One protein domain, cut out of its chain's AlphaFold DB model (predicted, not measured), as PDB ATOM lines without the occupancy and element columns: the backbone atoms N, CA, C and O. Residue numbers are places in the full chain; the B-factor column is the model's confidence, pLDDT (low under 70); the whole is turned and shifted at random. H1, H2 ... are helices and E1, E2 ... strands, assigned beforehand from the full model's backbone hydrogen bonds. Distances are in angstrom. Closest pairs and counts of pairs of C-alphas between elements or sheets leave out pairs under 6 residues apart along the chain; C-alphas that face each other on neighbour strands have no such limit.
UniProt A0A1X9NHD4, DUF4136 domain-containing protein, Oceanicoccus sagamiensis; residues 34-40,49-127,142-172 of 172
ATOM      1  N   GLN A  34     -23.945  16.392   7.832       58.81
ATOM      2  CA  GLN A  34     -23.131  16.211   6.631       58.81
ATOM      3  C   GLN A  34     -22.756  17.579   6.056       58.81
ATOM      4  O   GLN A  34     -23.566  18.247   5.413       58.81
ATOM      5  N   VAL A  35     -21.511  17.986   6.299       61.31
ATOM      6  CA  VAL A  35     -20.908  19.182   5.706       61.31
ATOM      7  C   VAL A  35     -19.951  18.742   4.599       61.31
ATOM      8  O   VAL A  35     -19.086  17.897   4.817       61.31
ATOM      9  N   SER A  36     -20.106  19.311   3.407       66.75
ATOM     10  CA  SER A  36     -19.188  19.153   2.278       66.75
ATOM     11  C   SER A  36     -18.563  20.509   1.975       66.75
ATOM     12  O   SER A  36     -19.276  21.498   1.855       66.75
ATOM     13  N   THR A  37     -17.247  20.563   1.811       73.06
ATOM     14  CA  THR A  37     -16.529  21.780   1.405       73.06
ATOM     15  C   THR A  37     -15.839  21.551   0.070       73.06
ATOM     16  O   THR A  37     -15.300  20.469  -0.153       73.06
ATOM     17  N   ASP A  38     -15.845  22.560  -0.790       66.44
ATOM     18  CA  ASP A  38     -15.107  22.597  -2.052       66.44
ATOM     19  C   ASP A  38     -14.300  23.899  -2.099       66.44
ATOM     20  O   ASP A  38     -14.798  24.940  -1.671       66.44
ATOM     21  N   TYR A  39     -13.040  23.847  -2.521       73.12
ATOM     22  CA  TYR A  39     -12.137  24.994  -2.457       73.12
ATOM     23  C   TYR A  39     -11.049  24.934  -3.521       73.12
ATOM     24  O   TYR A  39     -10.623  23.854  -3.926       73.12
ATOM     25  N   ASP A  40     -10.572  26.105  -3.941       67.75
ATOM     26  CA  ASP A  40      -9.441  26.209  -4.856       67.75
ATOM     27  C   ASP A  40      -8.141  25.816  -4.136       67.75
ATOM     28  O   ASP A  40      -7.672  26.503  -3.224       67.75
ATOM     29  N   SER A  49      -7.512  38.219   5.540       92.19
ATOM     30  CA  SER A  49      -7.702  38.748   6.895       92.19
ATOM     31  C   SER A  49      -9.004  39.524   7.034       92.19
ATOM     32  O   SER A  49      -9.623  39.485   8.098       92.19
ATOM     33  N   THR A  50      -9.459  40.192   5.974       93.69
ATOM     34  CA  THR A  50     -10.687  40.986   6.000       93.69
ATOM     35  C   THR A  50     -11.773  40.423   5.092       93.69
ATOM     36  O   THR A  50     -11.501  39.924   4.001       93.69
ATOM     37  N   TYR A  51     -13.029  40.538   5.527       93.62
ATOM     38  CA  TYR A  51     -14.181  40.104   4.736       93.62
ATOM     39  C   TYR A  51     -15.284  41.154   4.672       93.62
ATOM     40  O   TYR A  51     -15.477  41.935   5.603       93.62
ATOM     41  N   ALA A  52     -16.074  41.120   3.602       91.69
ATOM     42  CA  ALA A  52     -17.320  41.873   3.496       91.69
ATOM     43  C   ALA A  52     -18.457  40.985   2.983       91.69
ATOM     44  O   ALA A  52     -18.241  39.998   2.283       91.69
ATOM     45  N   TRP A  53     -19.691  41.329   3.348       87.50
ATOM     46  CA  TRP A  53     -20.867  40.637   2.825       87.50
ATOM     47  C   TRP A  53     -21.176  41.124   1.412       87.50
ATOM     48  O   TRP A  53     -21.313  42.322   1.201       87.50
ATOM     49  N   MET A  54     -21.376  40.192   0.484       80.56
ATOM     50  CA  MET A  54     -21.940  40.463  -0.833       80.56
ATOM     51  C   MET A  54     -23.405  40.023  -0.851       80.56
ATOM     52  O   MET A  54     -23.721  38.856  -0.600       80.56
ATOM     53  N   GLU A  55     -24.307  40.950  -1.175       71.19
ATOM     54  CA  GLU A  55     -25.690  40.584  -1.479       71.19
ATOM     55  C   GLU A  55     -25.732  39.878  -2.840       71.19
ATOM     56  O   GLU A  55     -25.248  40.434  -3.834       71.19
ATOM     57  N   PRO A  56     -26.295  38.666  -2.925       57.88
ATOM     58  CA  PRO A  56     -26.355  37.962  -4.191       57.88
ATOM     59  C   PRO A  56     -27.383  38.649  -5.108       57.88
ATOM     60  O   PRO A  56     -28.496  38.972  -4.688       57.88
ATOM     61  N   LYS A  57     -27.017  38.889  -6.379       51.19
ATOM     62  CA  LYS A  57     -27.887  39.564  -7.372       51.19
ATOM     63  C   LYS A  57     -29.192  38.809  -7.635       51.19
ATOM     64  O   LYS A  57     -30.198  39.410  -8.001       51.19
ATOM     65  N   GLN A  58     -29.156  37.495  -7.476       50.50
ATOM     66  CA  GLN A  58     -30.308  36.611  -7.522       50.50
ATOM     67  C   GLN A  58     -30.266  35.773  -6.245       50.50
ATOM     68  O   GLN A  58     -29.185  35.461  -5.754       50.50
ATOM     69  N   LYS A  59     -31.420  35.443  -5.666       55.12
ATOM     70  CA  LYS A  59     -31.518  34.485  -4.557       55.12
ATOM     71  C   LYS A  59     -32.074  33.185  -5.114       55.12
ATOM     72  O   LYS A  59     -33.018  33.242  -5.899       55.12
ATOM     73  N   LEU A  60     -31.509  32.049  -4.682       52.53
ATOM     74  CA  LEU A  60     -31.899  30.708  -5.150       52.53
ATOM     75  C   LEU A  60     -33.409  30.511  -5.137       52.53
ATOM     76  O   LEU A  60     -33.954  29.948  -6.079       52.53
ATOM     77  N   LEU A  61     -34.064  31.021  -4.096       55.34
ATOM     78  CA  LEU A  61     -35.506  31.129  -3.969       55.34
ATOM     79  C   LEU A  61     -35.836  32.370  -3.134       55.34
ATOM     80  O   LEU A  61     -35.083  32.735  -2.231       55.34
ATOM     81  N   VAL A  62     -36.992  32.977  -3.402       53.69
ATOM     82  CA  VAL A  62     -37.637  33.958  -2.519       53.69
ATOM     83  C   VAL A  62     -38.765  33.223  -1.790       53.69
ATOM     84  O   VAL A  62     -39.939  33.400  -2.102       53.69
ATOM     85  N   ASP A  63     -38.410  32.312  -0.883       57.84
ATOM     86  CA  ASP A  63     -39.378  31.711   0.044       57.84
ATOM     87  C   ASP A  63     -39.384  32.546   1.330       57.84
ATOM     88  O   ASP A  63     -38.386  32.516   2.045       57.84
ATOM     89  N   PRO A  64     -40.469  33.255   1.685       57.22
ATOM     90  CA  PRO A  64     -40.526  34.080   2.893       57.22
ATOM     91  C   PRO A  64     -40.229  33.325   4.202       57.22
ATOM     92  O   PRO A  64     -39.822  33.937   5.192       57.22
ATOM     93  N   LEU A  65     -40.421  31.999   4.245       59.59
ATOM     94  CA  LEU A  65     -40.104  31.182   5.423       59.59
ATOM     95  C   LEU A  65     -38.595  31.094   5.678       59.59
ATOM     96  O   LEU A  65     -38.165  31.002   6.830       59.59
ATOM     97  N   VAL A  66     -37.799  31.158   4.615       61.97
ATOM     98  CA  VAL A  66     -36.342  30.982   4.645       61.97
ATOM     99  C   VAL A  66     -35.616  32.302   4.365       61.97
ATOM    100  O   VAL A  66     -34.585  32.597   4.968       61.97
ATOM    101  N   ASP A  67     -36.197  33.135   3.510       64.69
ATOM    102  CA  ASP A  67     -35.745  34.457   3.104       64.69
ATOM    103  C   ASP A  67     -36.553  35.551   3.819       64.69
ATOM    104  O   ASP A  67     -37.411  36.222   3.247       64.69
ATOM    105  N   ASN A  68     -36.285  35.711   5.115       72.75
ATOM    106  CA  ASN A  68     -36.803  36.815   5.922       72.75
ATOM    107  C   ASN A  68     -35.703  37.466   6.768       72.75
ATOM    108  O   ASN A  68     -34.670  36.862   7.069       72.75
ATOM    109  N   ASP A  69     -35.965  38.696   7.215       78.50
ATOM    110  CA  ASP A  69     -35.021  39.508   7.989       78.50
ATOM    111  C   ASP A  69     -34.534  38.830   9.273       78.50
ATOM    112  O   ASP A  69     -33.383  39.014   9.676       78.50
ATOM    113  N   LEU A  70     -35.395  38.053   9.942       81.00
ATOM    114  CA  LEU A  70     -35.018  37.346  11.168       81.00
ATOM    115  C   LEU A  70     -34.019  36.230  10.866       81.00
ATOM    116  O   LEU A  70     -33.032  36.094  11.591       81.00
ATOM    117  N   MET A  71     -34.248  35.458   9.802       82.38
ATOM    118  CA  MET A  71     -33.330  34.410   9.372       82.38
ATOM    119  C   MET A  71     -32.004  35.001   8.889       82.38
ATOM    120  O   MET A  71     -30.952  34.589   9.370       82.38
ATOM    121  N   ASN A  72     -32.045  36.038   8.046       83.56
ATOM    122  CA  ASN A  72     -30.844  36.720   7.557       83.56
ATOM    123  C   ASN A  72     -29.982  37.248   8.721       83.56
ATOM    124  O   ASN A  72     -28.785  36.975   8.797       83.56
ATOM    125  N   LYS A  73     -30.597  37.899   9.720       86.88
ATOM    126  CA  LYS A  73     -29.888  38.350  10.933       86.88
ATOM    127  C   LYS A  73     -29.251  37.200  11.717       86.88
ATOM    128  O   LYS A  73     -28.158  37.376  12.256       86.88
ATOM    129  N   ARG A  74     -29.922  36.048  11.819       89.25
ATOM    130  CA  ARG A  74     -29.399  34.865  12.528       89.25
ATOM    131  C   ARG A  74     -28.214  34.252  11.791       89.25
ATOM    132  O   ARG A  74     -27.179  34.047  12.419       89.25
ATOM    133  N   VAL A  75     -28.352  34.020  10.485       88.50
ATOM    134  CA  VAL A  75     -27.292  33.460   9.637       88.50
ATOM    135  C   VAL A  75     -26.069  34.365   9.656       88.50
ATOM    136  O   VAL A  75     -24.980  33.904   9.987       88.50
ATOM    137  N   ARG A  76     -26.248  35.668   9.398       91.12
ATOM    138  CA  ARG A  76     -25.131  36.619   9.412       91.12
ATOM    139  C   ARG A  76     -24.412  36.619  10.742       91.12
ATOM    140  O   ARG A  76     -23.204  36.445  10.764       91.12
ATOM    141  N   ARG A  77     -25.140  36.733  11.855       93.19
ATOM    142  CA  ARG A  77     -24.524  36.711  13.186       93.19
ATOM    143  C   ARG A  77     -23.722  35.434  13.426       93.19
ATOM    144  O   ARG A  77     -22.617  35.523  13.944       93.19
ATOM    145  N   ALA A  78     -24.265  34.272  13.064       93.62
ATOM    146  CA  ALA A  78     -23.575  33.000  13.239       93.62
ATOM    147  C   ALA A  78     -22.284  32.940  12.408       93.62
ATOM    148  O   ALA A  78     -21.233  32.597  12.940       93.62
ATOM    149  N   VAL A  79     -22.341  33.337  11.134       93.31
ATOM    150  CA  VAL A  79     -21.166  33.366  10.248       93.31
ATOM    151  C   VAL A  79     -20.124  34.372  10.742       93.31
ATOM    152  O   VAL A  79     -18.953  34.027  10.844       93.31
ATOM    153  N   GLU A  80     -20.536  35.584  11.117       94.62
ATOM    154  CA  GLU A  80     -19.635  36.614  11.650       94.62
ATOM    155  C   GLU A  80     -18.945  36.153  12.944       94.62
ATOM    156  O   GLU A  80     -17.752  36.384  13.115       94.62
ATOM    157  N   GLN A  81     -19.655  35.446  13.829       95.94
ATOM    158  CA  GLN A  81     -19.061  34.860  15.036       95.94
ATOM    159  C   GLN A  81     -17.999  33.805  14.713       95.94
ATOM    160  O   GLN A  81     -16.947  33.793  15.352       95.94
ATOM    161  N   GLN A  82     -18.252  32.933  13.732       94.75
ATOM    162  CA  GLN A  82     -17.281  31.913  13.322       94.75
ATOM    163  C   GLN A  82     -16.062  32.535  12.635       94.75
ATOM    164  O   GLN A  82     -14.933  32.176  12.951       94.75
ATOM    165  N   LEU A  83     -16.267  33.512  11.750       94.31
ATOM    166  CA  LEU A  83     -15.171  34.224  11.091       94.31
ATOM    167  C   LEU A  83     -14.305  34.992  12.093       94.31
ATOM    168  O   LEU A  83     -13.082  34.912  12.020       94.31
ATOM    169  N   ALA A  84     -14.918  35.651  13.079       94.75
ATOM    170  CA  ALA A  84     -14.187  36.307  14.158       94.75
ATOM    171  C   ALA A  84     -13.387  35.307  15.010       94.75
ATOM    172  O   ALA A  84     -12.242  35.583  15.364       94.75
ATOM    173  N   ALA A  85     -13.948  34.128  15.305       95.19
ATOM    174  CA  ALA A  85     -13.235  33.065  16.019       95.19
ATOM    175  C   ALA A  85     -12.033  32.514  15.227       95.19
ATOM    176  O   ALA A  85     -11.053  32.081  15.829       95.19
ATOM    177  N   LEU A  86     -12.092  32.569  13.892       92.50
ATOM    178  CA  LEU A  86     -10.987  32.238  12.988       92.50
ATOM    179  C   LEU A  86      -9.980  33.391  12.801       92.50
ATOM    180  O   LEU A  86      -8.962  33.195  12.146       92.50
ATOM    181  N   GLY A  87     -10.233  34.570  13.379       94.00
ATOM    182  CA  GLY A  87      -9.345  35.736  13.311       94.00
ATOM    183  C   GLY A  87      -9.618  36.701  12.153       94.00
ATOM    184  O   GLY A  87      -8.880  37.671  11.999       94.00
ATOM    185  N   TYR A  88     -10.674  36.482  11.364       95.25
ATOM    186  CA  TYR A  88     -11.054  37.397  10.290       95.25
ATOM    187  C   TYR A  88     -11.786  38.631  10.824       95.25
ATOM    188  O   TYR A  88     -12.595  38.554  11.753       95.25
ATOM    189  N   VAL A  89     -11.556  39.777  10.184       94.25
ATOM    190  CA  VAL A  89     -12.146  41.067  10.554       94.25
ATOM    191  C   VAL A  89     -13.122  41.527   9.478       94.25
ATOM    192  O   VAL A  89     -12.830  41.492   8.285       94.25
ATOM    193  N   LYS A  90     -14.302  41.995   9.884       92.44
ATOM    194  CA  LYS A  90     -15.258  42.581   8.943       92.44
ATOM    195  C   LYS A  90     -14.745  43.939   8.455       92.44
ATOM    196  O   LYS A  90     -14.472  44.813   9.274       92.44
ATOM    197  N   ALA A  91     -14.644  44.124   7.144       90.19
ATOM    198  CA  ALA A  91     -14.263  45.392   6.534       90.19
ATOM    199  C   ALA A  91     -15.378  46.447   6.682       90.19
ATOM    200  O   ALA A  91     -16.573  46.129   6.669       90.19
ATOM    201  N   GLU A  92     -14.988  47.720   6.792       77.69
ATOM    202  CA  GLU A  92     -15.911  48.858   6.751       77.69
ATOM    203  C   GLU A  92     -16.345  49.127   5.297       77.69
ATOM    204  O   GLU A  92     -15.842  50.015   4.613       77.69
ATOM    205  N   GLY A  93     -17.282  48.311   4.810       68.44
ATOM    206  CA  GLY A  93     -17.797  48.363   3.439       68.44
ATOM    207  C   GLY A  93     -17.013  47.500   2.444       68.44
ATOM    208  O   GLY A  93     -16.112  46.752   2.811       68.44
ATOM    209  N   ASP A  94     -17.385  47.589   1.165       67.25
ATOM    210  CA  ASP A  94     -16.889  46.670   0.125       67.25
ATOM    211  C   ASP A  94     -15.452  46.982  -0.326       67.25
ATOM    212  O   ASP A  94     -14.776  46.151  -0.935       67.25
ATOM    213  N   LYS A  95     -14.972  48.203  -0.059       66.19
ATOM    214  CA  LYS A  95     -13.640  48.659  -0.465       66.19
ATOM    215  C   LYS A  95     -12.620  48.265   0.603       66.19
ATOM    216  O   LYS A  95     -12.536  48.919   1.635       66.19
ATOM    217  N   GLY A  96     -11.826  47.232   0.323       76.19
ATOM    218  CA  GLY A  96     -10.726  46.786   1.190       76.19
ATOM    219  C   GLY A  96     -10.951  45.451   1.904       76.19
ATOM    220  O   GLY A  96     -10.158  45.099   2.773       76.19
ATOM    221  N   ALA A  97     -12.009  44.714   1.553       88.12
ATOM    222  CA  ALA A  97     -12.131  43.312   1.932       88.12
ATOM    223  C   ALA A  97     -11.192  42.444   1.076       88.12
ATOM    224  O   ALA A  97     -11.145  42.626  -0.140       88.12
ATOM    225  N   ASP A  98     -10.492  41.491   1.690       90.12
ATOM    226  CA  ASP A  98      -9.678  40.499   0.974       90.12
ATOM    227  C   ASP A  98     -10.556  39.449   0.283       90.12
ATOM    228  O   ASP A  98     -10.177  38.878  -0.741       90.12
ATOM    229  N   PHE A  99     -11.744  39.200   0.838       89.69
ATOM    230  CA  PHE A  99     -12.751  38.324   0.257       89.69
ATOM    231  C   PHE A  99     -14.177  38.776   0.554       89.69
ATOM    232  O   PHE A  99     -14.475  39.415   1.566       89.69
ATOM    233  N   PHE A 100     -15.087  38.402  -0.336       88.94
ATOM    234  CA  PHE A 100     -16.513  38.541  -0.101       88.94
ATOM    235  C   PHE A 100     -17.115  37.232   0.376       88.94
ATOM    236  O   PHE A 100     -16.667  36.157  -0.016       88.94
ATOM    237  N   ILE A 101     -18.163  37.334   1.188       89.31
ATOM    238  CA  ILE A 101     -18.985  36.194   1.587       89.31
ATOM    239  C   ILE A 101     -20.435  36.399   1.174       89.31
ATOM    240  O   ILE A 101     -20.980  37.500   1.278       89.31
ATOM    241  N   THR A 102     -21.082  35.325   0.745       85.06
ATOM    242  CA  THR A 102     -22.524  35.303   0.503       85.06
ATOM    243  C   THR A 102     -23.086  33.939   0.870       85.06
ATOM    244  O   THR A 102     -22.344  32.962   0.953       85.06
ATOM    245  N   TYR A 103     -24.385  33.863   1.144       84.31
ATOM    246  CA  TYR A 103     -25.030  32.597   1.467       84.31
ATOM    247  C   TYR A 103     -26.268  32.382   0.610       84.31
ATOM    248  O   TYR A 103     -26.955  33.324   0.210       84.31
ATOM    249  N   HIS A 104     -26.575  31.113   0.381       77.19
ATOM    250  CA  HIS A 104     -27.754  30.689  -0.348       77.19
ATOM    251  C   HIS A 104     -28.473  29.583   0.417       77.19
ATOM    252  O   HIS A 104     -27.840  28.754   1.070       77.19
ATOM    253  N   VAL A 105     -29.802  29.549   0.315       74.44
ATOM    254  CA  VAL A 105     -30.605  28.442   0.840       74.44
ATOM    255  C   VAL A 105     -31.487  27.903  -0.277       74.44
ATOM    256  O   VAL A 105     -32.181  28.671  -0.940       74.44
ATOM    257  N   SER A 106     -31.438  26.591  -0.504       67.62
ATOM    258  CA  SER A 106     -32.313  25.905  -1.456       67.62
ATOM    259  C   SER A 106     -33.453  25.211  -0.718       67.62
ATOM    260  O   SER A 106     -33.216  24.370   0.148       67.62
ATOM    261  N   ALA A 107     -34.691  25.515  -1.103       58.38
ATOM    262  CA  ALA A 107     -35.886  24.779  -0.693       58.38
ATOM    263  C   ALA A 107     -36.391  23.809  -1.783       58.38
ATOM    264  O   ALA A 107     -37.285  23.012  -1.511       58.38
ATOM    265  N   GLU A 108     -35.805  23.816  -2.989       52.91
ATOM    266  CA  GLU A 108     -36.216  22.937  -4.091       52.91
ATOM    267  C   GLU A 108     -35.341  21.682  -4.208       52.91
ATOM    268  O   GLU A 108     -34.138  21.688  -3.950       52.91
ATOM    269  N   THR A 109     -35.979  20.582  -4.617       49.06
ATOM    270  CA  THR A 109     -35.436  19.218  -4.583       49.06
ATOM    271  C   THR A 109     -34.317  18.953  -5.598       49.06
ATOM    272  O   THR A 109     -33.651  17.926  -5.465       49.06
ATOM    273  N   LYS A 110     -34.124  19.792  -6.630       51.16
ATOM    274  CA  LYS A 110     -33.149  19.534  -7.711       51.16
ATOM    275  C   LYS A 110     -32.673  20.812  -8.410       51.16
ATOM    276  O   LYS A 110     -33.207  21.180  -9.451       51.16
ATOM    277  N   LEU A 111     -31.608  21.434  -7.912       48.69
ATOM    278  CA  LEU A 111     -30.824  22.389  -8.710       48.69
ATOM    279  C   LEU A 111     -29.603  21.677  -9.313       48.69
ATOM    280  O   LEU A 111     -28.915  20.934  -8.611       48.69
ATOM    281  N   SER A 112     -29.355  21.878 -10.614       45.56
ATOM    282  CA  SER A 112     -28.151  21.399 -11.318       45.56
ATOM    283  C   SER A 112     -27.130  22.537 -11.447       45.56
ATOM    284  O   SER A 112     -27.517  23.680 -11.667       45.56
ATOM    285  N   VAL A 113     -25.829  22.250 -11.348       48.97
ATOM    286  CA  VAL A 113     -24.767  23.285 -11.363       48.97
ATOM    287  C   VAL A 113     -24.780  24.148 -12.635       48.97
ATOM    288  O   VAL A 113     -24.537  25.352 -12.551       48.97
ATOM    289  N   ASN A 114     -25.177  23.588 -13.787       38.81
ATOM    290  CA  ASN A 114     -25.277  24.336 -15.047       38.81
ATOM    291  C   ASN A 114     -26.262  25.514 -14.988       38.81
ATOM    292  O   ASN A 114     -26.048  26.512 -15.675       38.81
ATOM    293  N   SER A 115     -27.312  25.443 -14.160       43.06
ATOM    294  CA  SER A 115     -28.226  26.575 -13.948       43.06
ATOM    295  C   SER A 115     -27.731  27.540 -12.867       43.06
ATOM    296  O   SER A 115     -28.089  28.716 -12.891       43.06
ATOM    297  N   PHE A 116     -26.893  27.066 -11.940       45.56
ATOM    298  CA  PHE A 116     -26.334  27.864 -10.848       45.56
ATOM    299  C   PHE A 116     -25.258  28.834 -11.357       45.56
ATOM    300  O   PHE A 116     -25.355  30.037 -11.134       45.56
ATOM    301  N   HIS A 117     -24.261  28.330 -12.095       43.72
ATOM    302  CA  HIS A 117     -23.122  29.148 -12.531       43.72
ATOM    303  C   HIS A 117     -23.504  30.190 -13.594       43.72
ATOM    304  O   HIS A 117     -23.046  31.329 -13.565       43.72
ATOM    305  N   SER A 118     -24.409  29.822 -14.505       39.75
ATOM    306  CA  SER A 118     -24.895  30.706 -15.572       39.75
ATOM    307  C   SER A 118     -25.844  31.812 -15.089       39.75
ATOM    308  O   SER A 118     -25.931  32.848 -15.747       39.75
ATOM    309  N   SER A 119     -26.529  31.633 -13.949       41.94
ATOM    310  CA  SER A 119     -27.519  32.608 -13.453       41.94
ATOM    311  C   SER A 119     -26.976  33.585 -12.399       41.94
ATOM    312  O   SER A 119     -27.468  34.707 -12.312       41.94
ATOM    313  N   TYR A 120     -25.956  33.213 -11.611       51.75
ATOM    314  CA  TYR A 120     -25.650  33.905 -10.342       51.75
ATOM    315  C   TYR A 120     -24.430  34.830 -10.336       51.75
ATOM    316  O   TYR A 120     -24.080  35.313  -9.264       51.75
ATOM    317  N   GLY A 121     -23.824  35.105 -11.501       51.22
ATOM    318  CA  GLY A 121     -22.596  35.896 -11.678       51.22
ATOM    319  C   GLY A 121     -22.238  36.820 -10.504       51.22
ATOM    320  O   GLY A 121     -22.943  37.796 -10.228       51.22
ATOM    321  N   TYR A 122     -21.141  36.503  -9.815       52.75
ATOM    322  CA  TYR A 122     -20.663  37.259  -8.664       52.75
ATOM    323  C   TYR A 122     -20.084  38.583  -9.148       52.75
ATOM    324  O   TYR A 122     -18.972  38.651  -9.652       52.75
ATOM    325  N   TYR A 123     -20.847  39.660  -9.037       47.91
ATOM    326  CA  TYR A 123     -20.333  40.999  -9.292       47.91
ATOM    327  C   TYR A 123     -20.507  41.804  -8.018       47.91
ATOM    328  O   TYR A 123     -21.639  41.857  -7.527       47.91
ATOM    329  N   PRO A 124     -19.452  42.465  -7.509       37.50
ATOM    330  CA  PRO A 124     -19.616  43.455  -6.459       37.50
ATOM    331  C   PRO A 124     -20.548  44.549  -6.991       37.50
ATOM    332  O   PRO A 124     -20.170  45.368  -7.827       37.50
ATOM    333  N   SER A 125     -21.815  44.500  -6.585       42.50
ATOM    334  CA  SER A 125     -22.810  45.487  -6.978       42.50
ATOM    335  C   SER A 125     -22.965  46.476  -5.845       42.50
ATOM    336  O   SER A 125     -23.567  46.181  -4.817       42.50
ATOM    337  N   CYS A 126     -22.442  47.668  -6.100       35.09
ATOM    338  CA  CYS A 126     -22.734  48.901  -5.396       35.09
ATOM    339  C   CYS A 126     -24.213  49.007  -4.991       35.09
ATOM    340  O   CYS A 126     -25.127  48.743  -5.783       35.09
ATOM    341  N   TRP A 127     -24.434  49.467  -3.764       34.41
ATOM    342  CA  TRP A 127     -25.738  49.733  -3.168       34.41
ATOM    343  C   TRP A 127     -26.393  50.989  -3.788       34.41
ATOM    344  O   TRP A 127     -26.503  52.015  -3.131       34.41
ATOM    345  N   SER A 142     -17.765  20.210  -9.880       38.62
ATOM    346  CA  SER A 142     -18.497  18.951 -10.084       38.62
ATOM    347  C   SER A 142     -20.037  19.053 -10.061       38.62
ATOM    348  O   SER A 142     -20.633  19.656  -9.168       38.62
ATOM    349  N   VAL A 143     -20.704  18.399 -11.023       39.12
ATOM    350  CA  VAL A 143     -22.175  18.335 -11.113       39.12
ATOM    351  C   VAL A 143     -22.750  17.656  -9.863       39.12
ATOM    352  O   VAL A 143     -22.729  16.432  -9.745       39.12
ATOM    353  N   ARG A 144     -23.300  18.444  -8.931       49.56
ATOM    354  CA  ARG A 144     -24.033  17.949  -7.755       49.56
ATOM    355  C   ARG A 144     -25.506  18.338  -7.828       49.56
ATOM    356  O   ARG A 144     -25.843  19.461  -8.193       49.56
ATOM    357  N   GLN A 145     -26.379  17.385  -7.501       50.91
ATOM    358  CA  GLN A 145     -27.811  17.625  -7.324       50.91
ATOM    359  C   GLN A 145     -28.046  18.124  -5.896       50.91
ATOM    360  O   GLN A 145     -27.727  17.413  -4.942       50.91
ATOM    361  N   TYR A 146     -28.592  19.329  -5.742       53.41
ATOM    362  CA  TYR A 146     -28.923  19.881  -4.427       53.41
ATOM    363  C   TYR A 146     -30.324  19.444  -3.995       53.41
ATOM    364  O   TYR A 146     -31.279  19.634  -4.747       53.41
ATOM    365  N   LYS A 147     -30.429  18.855  -2.796       53.59
ATOM    366  CA  LYS A 147     -31.704  18.492  -2.161       53.59
ATOM    367  C   LYS A 147     -32.325  19.706  -1.453       53.59
ATOM    368  O   LYS A 147     -31.658  20.711  -1.195       53.59
ATOM    369  N   GLN A 148     -33.602  19.582  -1.106       59.25
ATOM    370  CA  GLN A 148     -34.314  20.510  -0.225       59.25
ATOM    371  C   GLN A 148     -33.549  20.708   1.097       59.25
ATOM    372  O   GLN A 148     -33.001  19.749   1.630       59.25
ATOM    373  N   GLY A 149     -33.504  21.940   1.612       63.53
ATOM    374  CA  GLY A 149     -32.832  22.264   2.877       63.53
ATOM    375  C   GLY A 149     -31.325  22.498   2.755       63.53
ATOM    376  O   GLY A 149     -30.624  22.508   3.761       63.53
ATOM    377  N   THR A 150     -30.792  22.689   1.544       71.00
ATOM    378  CA  THR A 150     -29.348  22.911   1.386       71.00
ATOM    379  C   THR A 150     -28.974  24.341   1.777       71.00
ATOM    380  O   THR A 150     -29.457  25.291   1.157       71.00
ATOM    381  N   PHE A 151     -28.075  24.493   2.749       79.88
ATOM    382  CA  PHE A 151     -27.413  25.759   3.067       79.88
ATOM    383  C   PHE A 151     -26.053  25.818   2.370       79.88
ATOM    384  O   PHE A 151     -25.268  24.872   2.452       79.88
ATOM    385  N   MET A 152     -25.773  26.929   1.695       80.69
ATOM    386  CA  MET A 152     -24.501  27.181   1.021       80.69
ATOM    387  C   MET A 152     -23.881  28.471   1.539       80.69
ATOM    388  O   MET A 152     -24.582  29.474   1.668       80.69
ATOM    389  N   LEU A 153     -22.573  28.454   1.780       86.62
ATOM    390  CA  LEU A 153     -21.772  29.633   2.089       86.62
ATOM    391  C   LEU A 153     -20.632  29.721   1.079       86.62
ATOM    392  O   LEU A 153     -19.827  28.800   0.987       86.62
ATOM    393  N   ASP A 154     -20.558  30.836   0.372       85.25
ATOM    394  CA  ASP A 154     -19.588  31.081  -0.686       85.25
ATOM    395  C   ASP A 154     -18.599  32.160  -0.265       85.25
ATOM    396  O   ASP A 154     -18.984  33.167   0.335       85.25
ATOM    397  N   VAL A 155     -17.334  31.959  -0.629       88.00
ATOM    398  CA  VAL A 155     -16.241  32.920  -0.497       88.00
ATOM    399  C   VAL A 155     -15.756  33.280  -1.894       88.00
ATOM    400  O   VAL A 155     -15.412  32.401  -2.686       88.00
ATOM    401  N   ILE A 156     -15.723  34.574  -2.190       84.38
ATOM    402  CA  ILE A 156     -15.469  35.106  -3.530       84.38
ATOM    403  C   ILE A 156     -14.268  36.046  -3.487       84.38
ATOM    404  O   ILE A 156     -14.182  36.915  -2.614       84.38
ATOM    405  N   GLU A 157     -13.359  35.905  -4.448       82.56
ATOM    406  CA  GLU A 157     -12.243  36.830  -4.621       82.56
ATOM    407  C   GLU A 157     -12.737  38.157  -5.240       82.56
ATOM    408  O   GLU A 157     -13.322  38.148  -6.323       82.56
ATOM    409  N   PRO A 158     -12.476  39.323  -4.619       82.38
ATOM    410  CA  PRO A 158     -12.967  40.610  -5.107       82.38
ATOM    411  C   PRO A 158     -12.386  41.026  -6.459       82.38
ATOM    412  O   PRO A 158     -13.061  41.692  -7.239       82.38
ATOM    413  N   ALA A 159     -11.126  40.664  -6.723       80.19
ATOM    414  CA  ALA A 159     -10.395  41.090  -7.915       80.19
ATOM    415  C   ALA A 159     -10.863  40.370  -9.187       80.19
ATOM    416  O   ALA A 159     -10.951  40.982 -10.250       80.19
ATOM    417  N   SER A 160     -11.141  39.073  -9.072       76.25
ATOM    418  CA  SER A 160     -11.483  38.189 -10.188       76.25
ATOM    419  C   SER A 160     -12.969  37.844 -10.237       76.25
ATOM    420  O   SER A 160     -13.438  37.336 -11.255       76.25
ATOM    421  N   SER A 161     -13.717  38.126  -9.163       74.81
ATOM    422  CA  SER A 161     -15.091  37.655  -8.985       74.81
ATOM    423  C   SER A 161     -15.213  36.119  -9.002       74.81
ATOM    424  O   SER A 161     -16.298  35.583  -9.238       74.81
ATOM    425  N   GLU A 162     -14.118  35.393  -8.753       75.75
ATOM    426  CA  GLU A 162     -14.103  33.929  -8.737       75.75
ATOM    427  C   GLU A 162     -14.560  33.378  -7.376       75.75
ATOM    428  O   GLU A 162     -14.195  33.891  -6.317       75.75
ATOM    429  N   LEU A 163     -15.353  32.301  -7.407       77.50
ATOM    430  CA  LEU A 163     -15.674  31.495  -6.230       77.50
ATOM    431  C   LEU A 163     -14.428  30.696  -5.833       77.50
ATOM    432  O   LEU A 163     -14.030  29.790  -6.562       77.50
ATOM    433  N   ILE A 164     -13.836  31.012  -4.682       82.31
ATOM    434  CA  ILE A 164     -12.590  30.382  -4.211       82.31
ATOM    435  C   ILE A 164     -12.825  29.336  -3.118       82.31
ATOM    436  O   ILE A 164     -11.982  28.468  -2.900       82.31
ATOM    437  N   TRP A 165     -13.967  29.392  -2.429       86.38
ATOM    438  CA  TRP A 165     -14.366  28.383  -1.448       86.38
ATOM    439  C   TRP A 165     -15.887  28.327  -1.318       86.38
ATOM    440  O   TRP A 165     -16.563  29.355  -1.367       86.38
ATOM    441  N   ARG A 166     -16.421  27.125  -1.118       83.62
ATOM    442  CA  ARG A 166     -17.836  26.863  -0.866       83.62
ATOM    443  C   ARG A 166     -18.010  25.824   0.234       83.62
ATOM    444  O   ARG A 166     -17.508  24.705   0.143       83.62
ATOM    445  N   GLY A 167     -18.817  26.164   1.228       81.50
ATOM    446  CA  GLY A 167     -19.349  25.243   2.223       81.50
ATOM    447  C   GLY A 167     -20.785  24.868   1.885       81.50
ATOM    448  O   GLY A 167     -21.596  25.734   1.569       81.50
ATOM    449  N   LEU A 168     -21.105  23.582   1.965       77.88
ATOM    450  CA  LEU A 168     -22.429  23.021   1.715       77.88
ATOM    451  C   LEU A 168     -22.859  22.189   2.917       77.88
ATOM    452  O   LEU A 168     -22.160  21.259   3.316       77.88
ATOM    453  N   GLN A 169     -24.046  22.467   3.437       75.44
ATOM    454  CA  GLN A 169     -24.774  21.552   4.304       75.44
ATOM    455  C   GLN A 169     -25.981  21.043   3.530       75.44
ATOM    456  O   GLN A 169     -26.796  21.844   3.078       75.44
ATOM    457  N   VAL A 170     -26.089  19.724   3.387       65.94
ATOM    458  CA  VAL A 170     -27.231  19.074   2.740       65.94
ATOM    459  C   VAL A 170     -27.995  18.310   3.811       65.94
ATOM    460  O   VAL A 170     -27.420  17.437   4.462       65.94
ATOM    461  N   ASP A 171     -29.276  18.624   3.987       57.38
ATOM    462  CA  ASP A 171     -30.156  17.798   4.809       57.38
ATOM    463  C   ASP A 171     -30.383  16.453   4.085       57.38
ATOM    464  O   ASP A 171     -30.718  16.400   2.895       57.38
ATOM    465  N   GLY A 172     -30.061  15.362   4.791       48.31
ATOM    466  CA  GLY A 172     -30.001  13.989   4.271       48.31
ATOM    467  C   GLY A 172     -31.349  13.407   3.882       48.31
ATOM    468  O   GLY A 172     -32.293  13.535   4.688       48.31
TER     469      GLY A 172
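This is residues 34 to 40, 49 to 127 and 142 to 172 of the 172 residues of the protein "DUF4136 domain-containing protein" of Oceanicoccus sagamiensis (UniProt A0A1X9NHD4). One twisted five-stranded sheet makes the body, and the long helix H1 runs slantwise over one face of it, over E3 and near E2, while the part with E1 and E5 has no helix over it. The short helix H2 is off the sheet, set in loops away from H1. The printed part has 117 residues with two named helices and five named strands, in the order E1 E2 H1 E3 H2 E4 E5; 55 residues, under half, are in named elements, and the class is mixed, helices and strands. The sheet order is E1, E5, E4, E3, E2, mixed, antiparallel but for E3 and E2. The whole is compact, with a radius of gyration of the C-alphas of 14.0 A and spans of 37 by 30 by 28 A.

Start at edge strand E1, residues 35 to 39, and find its antiparallel neighbour E5, residues 163 to 169, with N 36 and O 168 2.8 A apart. E5 forms a hairpin with E4, residues 150 to 156; look at N 153 and O 167, 2.9 A apart. E4 is antiparallel to E3, residues 99 to 106, with N 104 and O 152 at 2.9 A. Edge strand E2, residues 50 to 53, is parallel to E3, with N 101 and O 52 at 2.9 A; its residues 50 to 51 also pair, parallel, with residues 89 to 90. H1, residues 69 to 85, is on the sheet at a height of 10.1 A, over E3, at 44 degrees to it on the local plane. E2, H1 and E3 form a strand-helix-strand unit, two parallel neighbour strands with a helix between, and its crossover is left-handed. H2, residues 113 to 119, is not on the sheet and is apart from H1. In H1 every O i to N i+4 pair is within hydrogen-bond range; in H2, 2 of 3 are.

Find C-alpha 35 at (-20.908, 19.182, 5.706), where E1 begins. Find C-alpha 69 at (-35.021, 39.508, 7.989); from there H1 runs 24.1 A to C-alpha 85. E3 measures 23.2 A, E4 19.1 A and E5 17.1 A, the last ending at C-alpha 169, (-24.774, 21.552, 4.304).

The C-alphas of Lys 95 and Gly 172 are the two farthest apart, 38.6 A. Residues 41 to 48 and 128 to 141 are not printed; the C-alpha gaps are 17.3 A from 40 to 49 and 32.4 A from 127 to 142. The links E2 to H1 and H1 to E3 are long. Mean pLDDT of the printed part is 70.6; 53 residues are under 70, among them 56 to 67 and 106 to 127, and H2 has a mean of 43.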